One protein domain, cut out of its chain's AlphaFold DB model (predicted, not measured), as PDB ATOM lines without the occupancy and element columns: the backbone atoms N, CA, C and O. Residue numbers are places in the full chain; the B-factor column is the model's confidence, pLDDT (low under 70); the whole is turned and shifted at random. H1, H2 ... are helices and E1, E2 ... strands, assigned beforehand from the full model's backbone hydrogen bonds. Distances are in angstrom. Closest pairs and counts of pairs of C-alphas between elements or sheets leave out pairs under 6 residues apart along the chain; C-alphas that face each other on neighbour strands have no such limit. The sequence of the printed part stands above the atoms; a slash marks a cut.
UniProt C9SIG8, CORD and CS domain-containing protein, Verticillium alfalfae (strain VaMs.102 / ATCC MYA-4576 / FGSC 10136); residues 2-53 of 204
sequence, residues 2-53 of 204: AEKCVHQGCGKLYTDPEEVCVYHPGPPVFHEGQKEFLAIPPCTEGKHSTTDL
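What this domain is: This is residues 2 to 53 of the 204 residues of the protein "CORD and CS domain-containing protein" of Verticillium alfalfae (strain VaMs.102 / ATCC MYA-4576 / FGSC 10136) (UniProt C9SIG8). A loose chain with little regular structure: a ribbon of two short strands, E1 and E2, lies beside a loop, residues 2 to 19, that folds back on itself, and a long excursion between the strands sticks out at residues 30 to 36. The 52 printed residues hold E1, H1 and E2 in that order, E1 and E2 an antiparallel sheet; the class is mixed, with 12 residues in named elements. The whole is loose, radius of gyration of the C-alphas 12.7 A, and elongated, 39 by 23 by 15 A.

Where its parts are: E1, residues 20 to 23, is 9.7 A long from C-alpha 20 at (-19.926, -0.066, -3.963). H1, residues 36 to 39, spans 5.5 A. E2, residues 44 to 47, is 10.3 A long and ends at C-alpha 47, (-19.255, 3.302, -8.608).

How they stand to each other: Residues 3 to 4 pair with 13 to 14, antiparallel. E1 and E2 are antiparallel neighbours at 134 degrees; N 21 and O 46 are 2.8 A apart, within hydrogen-bond range. H1 is too short for an O i to N i+4 pair; its one O i to N i+3 pair is within range.

The domain as a whole: The farthest C-alphas, of Asp 16 and Glu 32, are 39.5 A apart. The printed part has no cut. The link E1 to H1 is long. Residues 34 to 39, 41 and 52 to 53 have pLDDT under 70.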
ATOM      1  N   ALA A   2     -11.885  -9.130 -14.656       77.12
ATOM      2  CA  ALA A   2     -11.762  -8.324 -13.444       77.12
ATOM      3  C   ALA A   2     -10.936  -7.062 -13.746       77.12
ATOM      4  O   ALA A   2      -9.782  -7.170 -14.164       77.12
ATOM      5  N   GLU A   3     -11.530  -5.887 -13.567       81.19
ATOM      6  CA  GLU A   3     -10.898  -4.587 -13.799       81.19
ATOM      7  C   GLU A   3     -10.438  -3.990 -12.464       81.19
ATOM      8  O   GLU A   3     -11.070  -4.191 -11.429       81.19
ATOM      9  N   LYS A   4      -9.314  -3.267 -12.448       87.12
ATOM     10  CA  LYS A   4      -8.828  -2.599 -11.228       87.12
ATOM     11  C   LYS A   4      -9.455  -1.217 -11.102       87.12
ATOM     12  O   LYS A   4      -9.488  -0.450 -12.061       87.12
ATOM     13  N   CYS A   5      -9.917  -0.875  -9.910       84.88
ATOM     14  CA  CYS A   5     -10.462   0.448  -9.654       84.88
ATOM     15  C   CYS A   5      -9.361   1.524  -9.644       84.88
ATOM     16  O   CYS A   5      -8.354   1.372  -8.951       84.88
ATOM     17  N   VAL A   6      -9.579   2.623 -10.378       85.19
ATOM     18  CA  VAL A   6      -8.632   3.755 -10.504       85.19
ATOM     19  C   VAL A   6      -8.753   4.766  -9.349       85.19
ATOM     20  O   VAL A   6      -7.910   5.648  -9.192       85.19
ATOM     21  N   HIS A   7      -9.770   4.636  -8.495       81.75
ATOM     22  CA  HIS A   7      -9.948   5.526  -7.346       81.75
ATOM     23  C   HIS A   7      -8.830   5.361  -6.308       81.75
ATOM     24  O   HIS A   7      -8.473   4.240  -5.928       81.75
ATOM     25  N   GLN A   8      -8.304   6.486  -5.806       76.94
ATOM     26  CA  GLN A   8      -7.234   6.487  -4.806       76.94
ATOM     27  C   GLN A   8      -7.709   5.821  -3.504       76.94
ATOM     28  O   GLN A   8      -8.696   6.234  -2.895       76.94
ATOM     29  N   GLY A   9      -7.013   4.753  -3.100       75.25
ATOM     30  CA  GLY A   9      -7.323   3.966  -1.903       75.25
ATOM     31  C   GLY A   9      -8.284   2.788  -2.109       75.25
ATOM     32  O   GLY A   9      -8.375   1.951  -1.218       75.25
ATOM     33  N   CYS A  10      -8.950   2.656  -3.265       81.88
ATOM     34  CA  CYS A  10      -9.796   1.487  -3.522       81.88
ATOM     35  C   CYS A  10      -8.954   0.280  -3.951       81.88
ATOM     36  O   CYS A  10      -8.961  -0.737  -3.268       81.88
ATOM     37  N   GLY A  11      -8.246   0.354  -5.088       74.38
ATOM     38  CA  GLY A  11      -7.349  -0.710  -5.581       74.38
ATOM     39  C   GLY A  11      -7.982  -2.096  -5.819       74.38
ATOM     40  O   GLY A  11      -7.293  -3.007  -6.271       74.38
ATOM     41  N   LYS A  12      -9.277  -2.271  -5.523       81.25
ATOM     42  CA  LYS A  12     -10.012  -3.529  -5.660       81.25
ATOM     43  C   LYS A  12     -10.172  -3.915  -7.128       81.25
ATOM     44  O   LYS A  12     -10.394  -3.053  -7.984       81.25
ATOM     45  N   LEU A  13     -10.069  -5.218  -7.378       83.00
ATOM     46  CA  LEU A  13     -10.462  -5.845  -8.631       83.00
ATOM     47  C   LEU A  13     -11.971  -6.072  -8.580       83.00
ATOM     48  O   LEU A  13     -12.433  -6.834  -7.734       83.00
ATOM     49  N   TYR A  14     -12.718  -5.406  -9.450       78.50
ATOM     50  CA  TYR A  14     -14.165  -5.541  -9.535       78.50
ATOM     51  C   TYR A  14     -14.535  -6.250 -10.838       78.50
ATOM     52  O   TYR A  14     -13.870  -6.103 -11.867       78.50
ATOM     53  N   THR A  15     -15.576  -7.074 -10.770       80.81
ATOM     54  CA  THR A  15     -16.157  -7.744 -11.947       80.81
ATOM     55  C   THR A  15     -17.464  -7.069 -12.359       80.81
ATOM     56  O   THR A  15     -17.803  -7.066 -13.540       80.81
ATOM     57  N   ASP A  16     -18.140  -6.428 -11.400       78.38
ATOM     58  CA  ASP A  16     -19.437  -5.787 -11.560       78.38
ATOM     59  C   ASP A  16     -19.322  -4.266 -11.337       78.38
ATOM     60  O   ASP A  16     -18.909  -3.826 -10.261       78.38
ATOM     61  N   PRO A  17     -19.706  -3.427 -12.319       74.31
ATOM     62  CA  PRO A  17     -19.656  -1.962 -12.203       74.31
ATOM     63  C   PRO A  17     -20.602  -1.359 -11.149       74.31
ATOM     64  O   PRO A  17     -20.523  -0.165 -10.856       74.31
ATOM     65  N   GLU A  18     -21.532  -2.155 -10.618       74.44
ATOM     66  CA  GLU A  18     -22.509  -1.742  -9.603       74.44
ATOM     67  C   GLU A  18     -22.026  -1.997  -8.164       74.44
ATOM     68  O   GLU A  18     -22.708  -1.607  -7.218       74.44
ATOM     69  N   GLU A  19     -20.854  -2.615  -7.976       78.94
ATOM     70  CA  GLU A  19     -20.275  -2.805  -6.646       78.94
ATOM     71  C   GLU A  19     -19.889  -1.451  -6.013       78.94
ATOM     72  O   GLU A  19     -19.400  -0.531  -6.681       78.94
ATOM     73  N   VAL A  20     -20.149  -1.311  -4.707       82.00
ATOM     74  CA  VAL A  20     -19.926  -0.066  -3.963       82.00
ATOM     75  C   VAL A  20     -18.426   0.138  -3.730       82.00
ATOM     76  O   VAL A  20     -17.799  -0.498  -2.879       82.00
ATOM     77  N   CYS A  21     -17.844   1.071  -4.476       84.75
ATOM     78  CA  CYS A  21     -16.463   1.501  -4.339       84.75
ATOM     79  C   CYS A  21     -16.340   2.519  -3.208       84.75
ATOM     80  O   CYS A  21     -16.900   3.606  -3.309       84.75
ATOM     81  N   VAL A  22     -15.561   2.211  -2.168       83.62
ATOM     82  CA  VAL A  22     -15.231   3.175  -1.108       83.62
ATOM     83  C   VAL A  22     -13.811   3.701  -1.327       83.62
ATOM     84  O   VAL A  22     -12.862   2.919  -1.396       83.62
ATOM     85  N   TYR A  23     -13.663   5.014  -1.478       82.75
ATOM     86  CA  TYR A  23     -12.409   5.693  -1.813       82.75
ATOM     87  C   TYR A  23     -12.281   7.048  -1.102       82.75
ATOM     88  O   TYR A  23     -13.196   7.471  -0.394       82.75
ATOM     89  N   HIS A  24     -11.142   7.729  -1.275       78.56
ATOM     90  CA  HIS A  24     -10.943   9.109  -0.820       78.56
ATOM     91  C   HIS A  24     -10.833  10.067  -2.020       78.56
ATOM     92  O   HIS A  24      -9.998   9.836  -2.897       78.56
ATOM     93  N   PRO A  25     -11.615  11.164  -2.076       77.75
ATOM     94  CA  PRO A  25     -11.652  12.071  -3.226       77.75
ATOM     95  C   PRO A  25     -10.546  13.145  -3.201       77.75
ATOM     96  O   PRO A  25     -10.610  14.106  -3.964       77.75
ATOM     97  N   GLY A  26      -9.545  13.026  -2.322       79.19
ATOM     98  CA  GLY A  26      -8.510  14.042  -2.131       79.19
ATOM     99  C   GLY A  26      -7.107  13.447  -1.994       79.19
ATOM    100  O   GLY A  26      -6.969  12.320  -1.513       79.19
ATOM    101  N   PRO A  27      -6.063  14.191  -2.404       75.44
ATOM    102  CA  PRO A  27      -4.682  13.780  -2.189       75.44
ATOM    103  C   PRO A  27      -4.369  13.707  -0.684       75.44
ATOM    104  O   PRO A  27      -4.926  14.488   0.094       75.44
ATOM    105  N   PRO A  28      -3.470  12.805  -0.254       73.25
ATOM    106  CA  PRO A  28      -3.061  12.714   1.142       73.25
ATOM    107  C   PRO A  28      -2.405  14.024   1.595       73.25
ATOM    108  O   PRO A  28      -1.373  14.432   1.062       73.25
ATOM    109  N   VAL A  29      -3.002  14.681   2.590       76.50
ATOM    110  CA  VAL A  29      -2.441  15.884   3.213       76.50
ATOM    111  C   VAL A  29      -1.642  15.456   4.436       76.50
ATOM    112  O   VAL A  29      -2.203  15.099   5.471       76.50
ATOM    113  N   PHE A  30      -0.318  15.484   4.314       73.38
ATOM    114  CA  PHE A  30       0.578  15.279   5.445       73.38
ATOM    115  C   PHE A  30       0.776  16.614   6.157       73.38
ATOM    116  O   PHE A  30       1.456  17.502   5.647       73.38
ATOM    117  N   HIS A  31       0.199  16.757   7.345       73.38
ATOM    118  CA  HIS A  31       0.680  17.759   8.285       73.38
ATOM    119  C   HIS A  31       1.940  17.206   8.955       73.38
ATOM    120  O   HIS A  31       1.970  16.041   9.359       73.38
ATOM    121  N   GLU A  32       2.993  18.023   9.001       78.75
ATOM    122  CA  GLU A  32       4.330  17.665   9.481       78.75
ATOM    123  C   GLU A  32       4.242  16.924  10.835       78.75
ATOM    124  O   GLU A  32       3.935  17.517  11.865       78.75
ATOM    125  N   GLY A  33       4.426  15.594  10.819       70.44
ATOM    126  CA  GLY A  33       4.453  14.741  12.016       70.44
ATOM    127  C   GLY A  33       3.269  13.784  12.254       70.44
ATOM    128  O   GLY A  33       3.385  12.922  13.126       70.44
ATOM    129  N   GLN A  34       2.162  13.843  11.498       65.69
ATOM    130  CA  GLN A  34       1.040  12.899  11.674       65.69
ATOM    131  C   GLN A  34       1.135  11.693  10.727       65.69
ATOM    132  O   GLN A  34       0.800  11.754   9.548       65.69
ATOM    133  N   LYS A  35       1.557  10.549  11.277       61.00
ATOM    134  CA  LYS A  35       1.636   9.244  10.589       61.00
ATOM    135  C   LYS A  35       0.319   8.449  10.584       61.00
ATOM    136  O   LYS A  35       0.332   7.240  10.372       61.00
ATOM    137  N   GLU A  36      -0.813   9.107  10.823       63.22
ATOM    138  CA  GLU A  36      -2.127   8.465  10.990       63.22
ATOM    139  C   GLU A  36      -2.914   8.324   9.672       63.22
ATOM    140  O   GLU A  36      -4.065   7.923   9.674       63.22
ATOM    141  N   PHE A  37      -2.301   8.583   8.511       64.44
ATOM    142  CA  PHE A  37      -2.956   8.406   7.205       64.44
ATOM    143  C   PHE A  37      -3.389   6.949   6.933       64.44
ATOM    144  O   PHE A  37      -4.396   6.710   6.278       64.44
ATOM    145  N   LEU A  38      -2.661   5.967   7.478       67.62
ATOM    146  CA  LEU A  38      -2.940   4.538   7.278       67.62
ATOM    147  C   LEU A  38      -4.130   4.015   8.109       67.62
ATOM    148  O   LEU A  38      -4.546   2.879   7.900       67.62
ATOM    149  N   ALA A  39      -4.653   4.809   9.052       68.94
ATOM    150  CA  ALA A  39      -5.741   4.411   9.951       68.94
ATOM    151  C   ALA A  39      -7.081   5.106   9.644       68.94
ATOM    152  O   ALA A  39      -8.086   4.794  10.284       68.94
ATOM    153  N   ILE A  40      -7.120   6.031   8.676       70.88
ATOM    154  CA  ILE A  40      -8.349   6.746   8.318       70.88
ATOM    155  C   ILE A  40      -9.199   5.844   7.407       70.88
ATOM    156  O   ILE A  40      -8.710   5.399   6.366       70.88
ATOM    157  N   PRO A  41     -10.461   5.552   7.773       69.38
ATOM    158  CA  PRO A  41     -11.356   4.781   6.922       69.38
ATOM    159  C   PRO A  41     -11.736   5.581   5.662       69.38
ATOM    160  O   PRO A  41     -11.872   6.803   5.736       69.38
ATOM    161  N   PRO A  42     -11.960   4.913   4.518       74.25
ATOM    162  CA  PRO A  42     -12.350   5.569   3.274       74.25
ATOM    163  C   PRO A  42     -13.681   6.324   3.426       74.25
ATOM    164  O   PRO A  42     -14.655   5.776   3.936       74.25
ATOM    165  N   CYS A  43     -13.710   7.599   3.018       75.44
ATOM    166  CA  CYS A  43     -14.796   8.534   3.361       75.44
ATOM    167  C   CYS A  43     -15.898   8.682   2.300       75.44
ATOM    168  O   CYS A  43     -16.912   9.313   2.592       75.44
ATOM    169  N   THR A  44     -15.721   8.182   1.074       78.19
ATOM    170  CA  THR A  44     -16.724   8.342   0.005       78.19
ATOM    171  C   THR A  44     -17.036   7.034  -0.688       78.19
ATOM    172  O   THR A  44     -16.123   6.308  -1.062       78.19
ATOM    173  N   GLU A  45     -18.321   6.772  -0.900       82.81
ATOM    174  CA  GLU A  45     -18.836   5.654  -1.686       82.81
ATOM    175  C   GLU A  45     -19.225   6.111  -3.102       82.81
ATOM    176  O   GLU A  45     -19.728   7.216  -3.308       82.81
ATOM    177  N   GLY A  46     -18.970   5.282  -4.109       82.31
ATOM    178  CA  GLY A  46     -19.321   5.542  -5.502       82.31
ATOM    179  C   GLY A  46     -19.242   4.280  -6.354       82.31
ATOM    180  O   GLY A  46     -19.015   3.188  -5.845       82.31
ATOM    181  N   LYS A  47     -19.430   4.418  -7.667       84.69
ATOM    182  CA  LYS A  47     -19.255   3.302  -8.608       84.69
ATOM    183  C   LYS A  47     -17.780   3.140  -8.975       84.69
ATOM    184  O   LYS A  47     -17.052   4.135  -9.088       84.69
ATOM    185  N   HIS A  48     -17.341   1.901  -9.178       78.50
ATOM    186  CA  HIS A  48     -16.008   1.645  -9.712       78.50
ATOM    187  C   HIS A  48     -15.889   2.232 -11.130       78.50
ATOM    188  O   HIS A  48     -16.750   2.014 -11.978       78.50
ATOM    189  N   SER A  49     -14.835   3.018 -11.375       78.25
ATOM    190  CA  SER A  49     -14.538   3.595 -12.691       78.25
ATOM    191  C   SER A  49     -13.326   2.905 -13.325       78.25
ATOM    192  O   SER A  49     -12.308   2.703 -12.655       78.25
ATOM    193  N   THR A  50     -13.462   2.571 -14.614       72.06
ATOM    194  CA  THR A  50     -12.437   1.983 -15.503       72.06
ATOM    195  C   THR A  50     -11.872   3.002 -16.506       72.06
ATOM    196  O   THR A  50     -11.250   2.619 -17.490       72.06
ATOM    197  N   THR A  51     -12.112   4.311 -16.335       71.50
ATOM    198  CA  THR A  51     -11.662   5.297 -17.334       71.50
ATOM    199  C   THR A  51     -10.139   5.454 -17.319       71.50
ATOM    200  O   THR A  51      -9.562   6.226 -16.556       71.50
ATOM    201  N   ASP A  52      -9.522   4.685 -18.207       54.72
ATOM    202  CA  ASP A  52      -8.176   4.794 -18.745       54.72
ATOM    203  C   ASP A  52      -8.059   6.104 -19.557       54.72
ATOM    204  O   ASP A  52      -8.863   6.359 -20.449       54.72
ATOM    205  N   LEU A  53      -7.070   6.935 -19.201       56.97
ATOM    206  CA  LEU A  53      -6.602   8.163 -19.873       56.97
ATOM    207  C   LEU A  53      -7.647   9.260 -20.190       56.97
ATOM    208  O   LEU A  53      -8.414   9.139 -21.146       56.97
TER     209      LEU A  53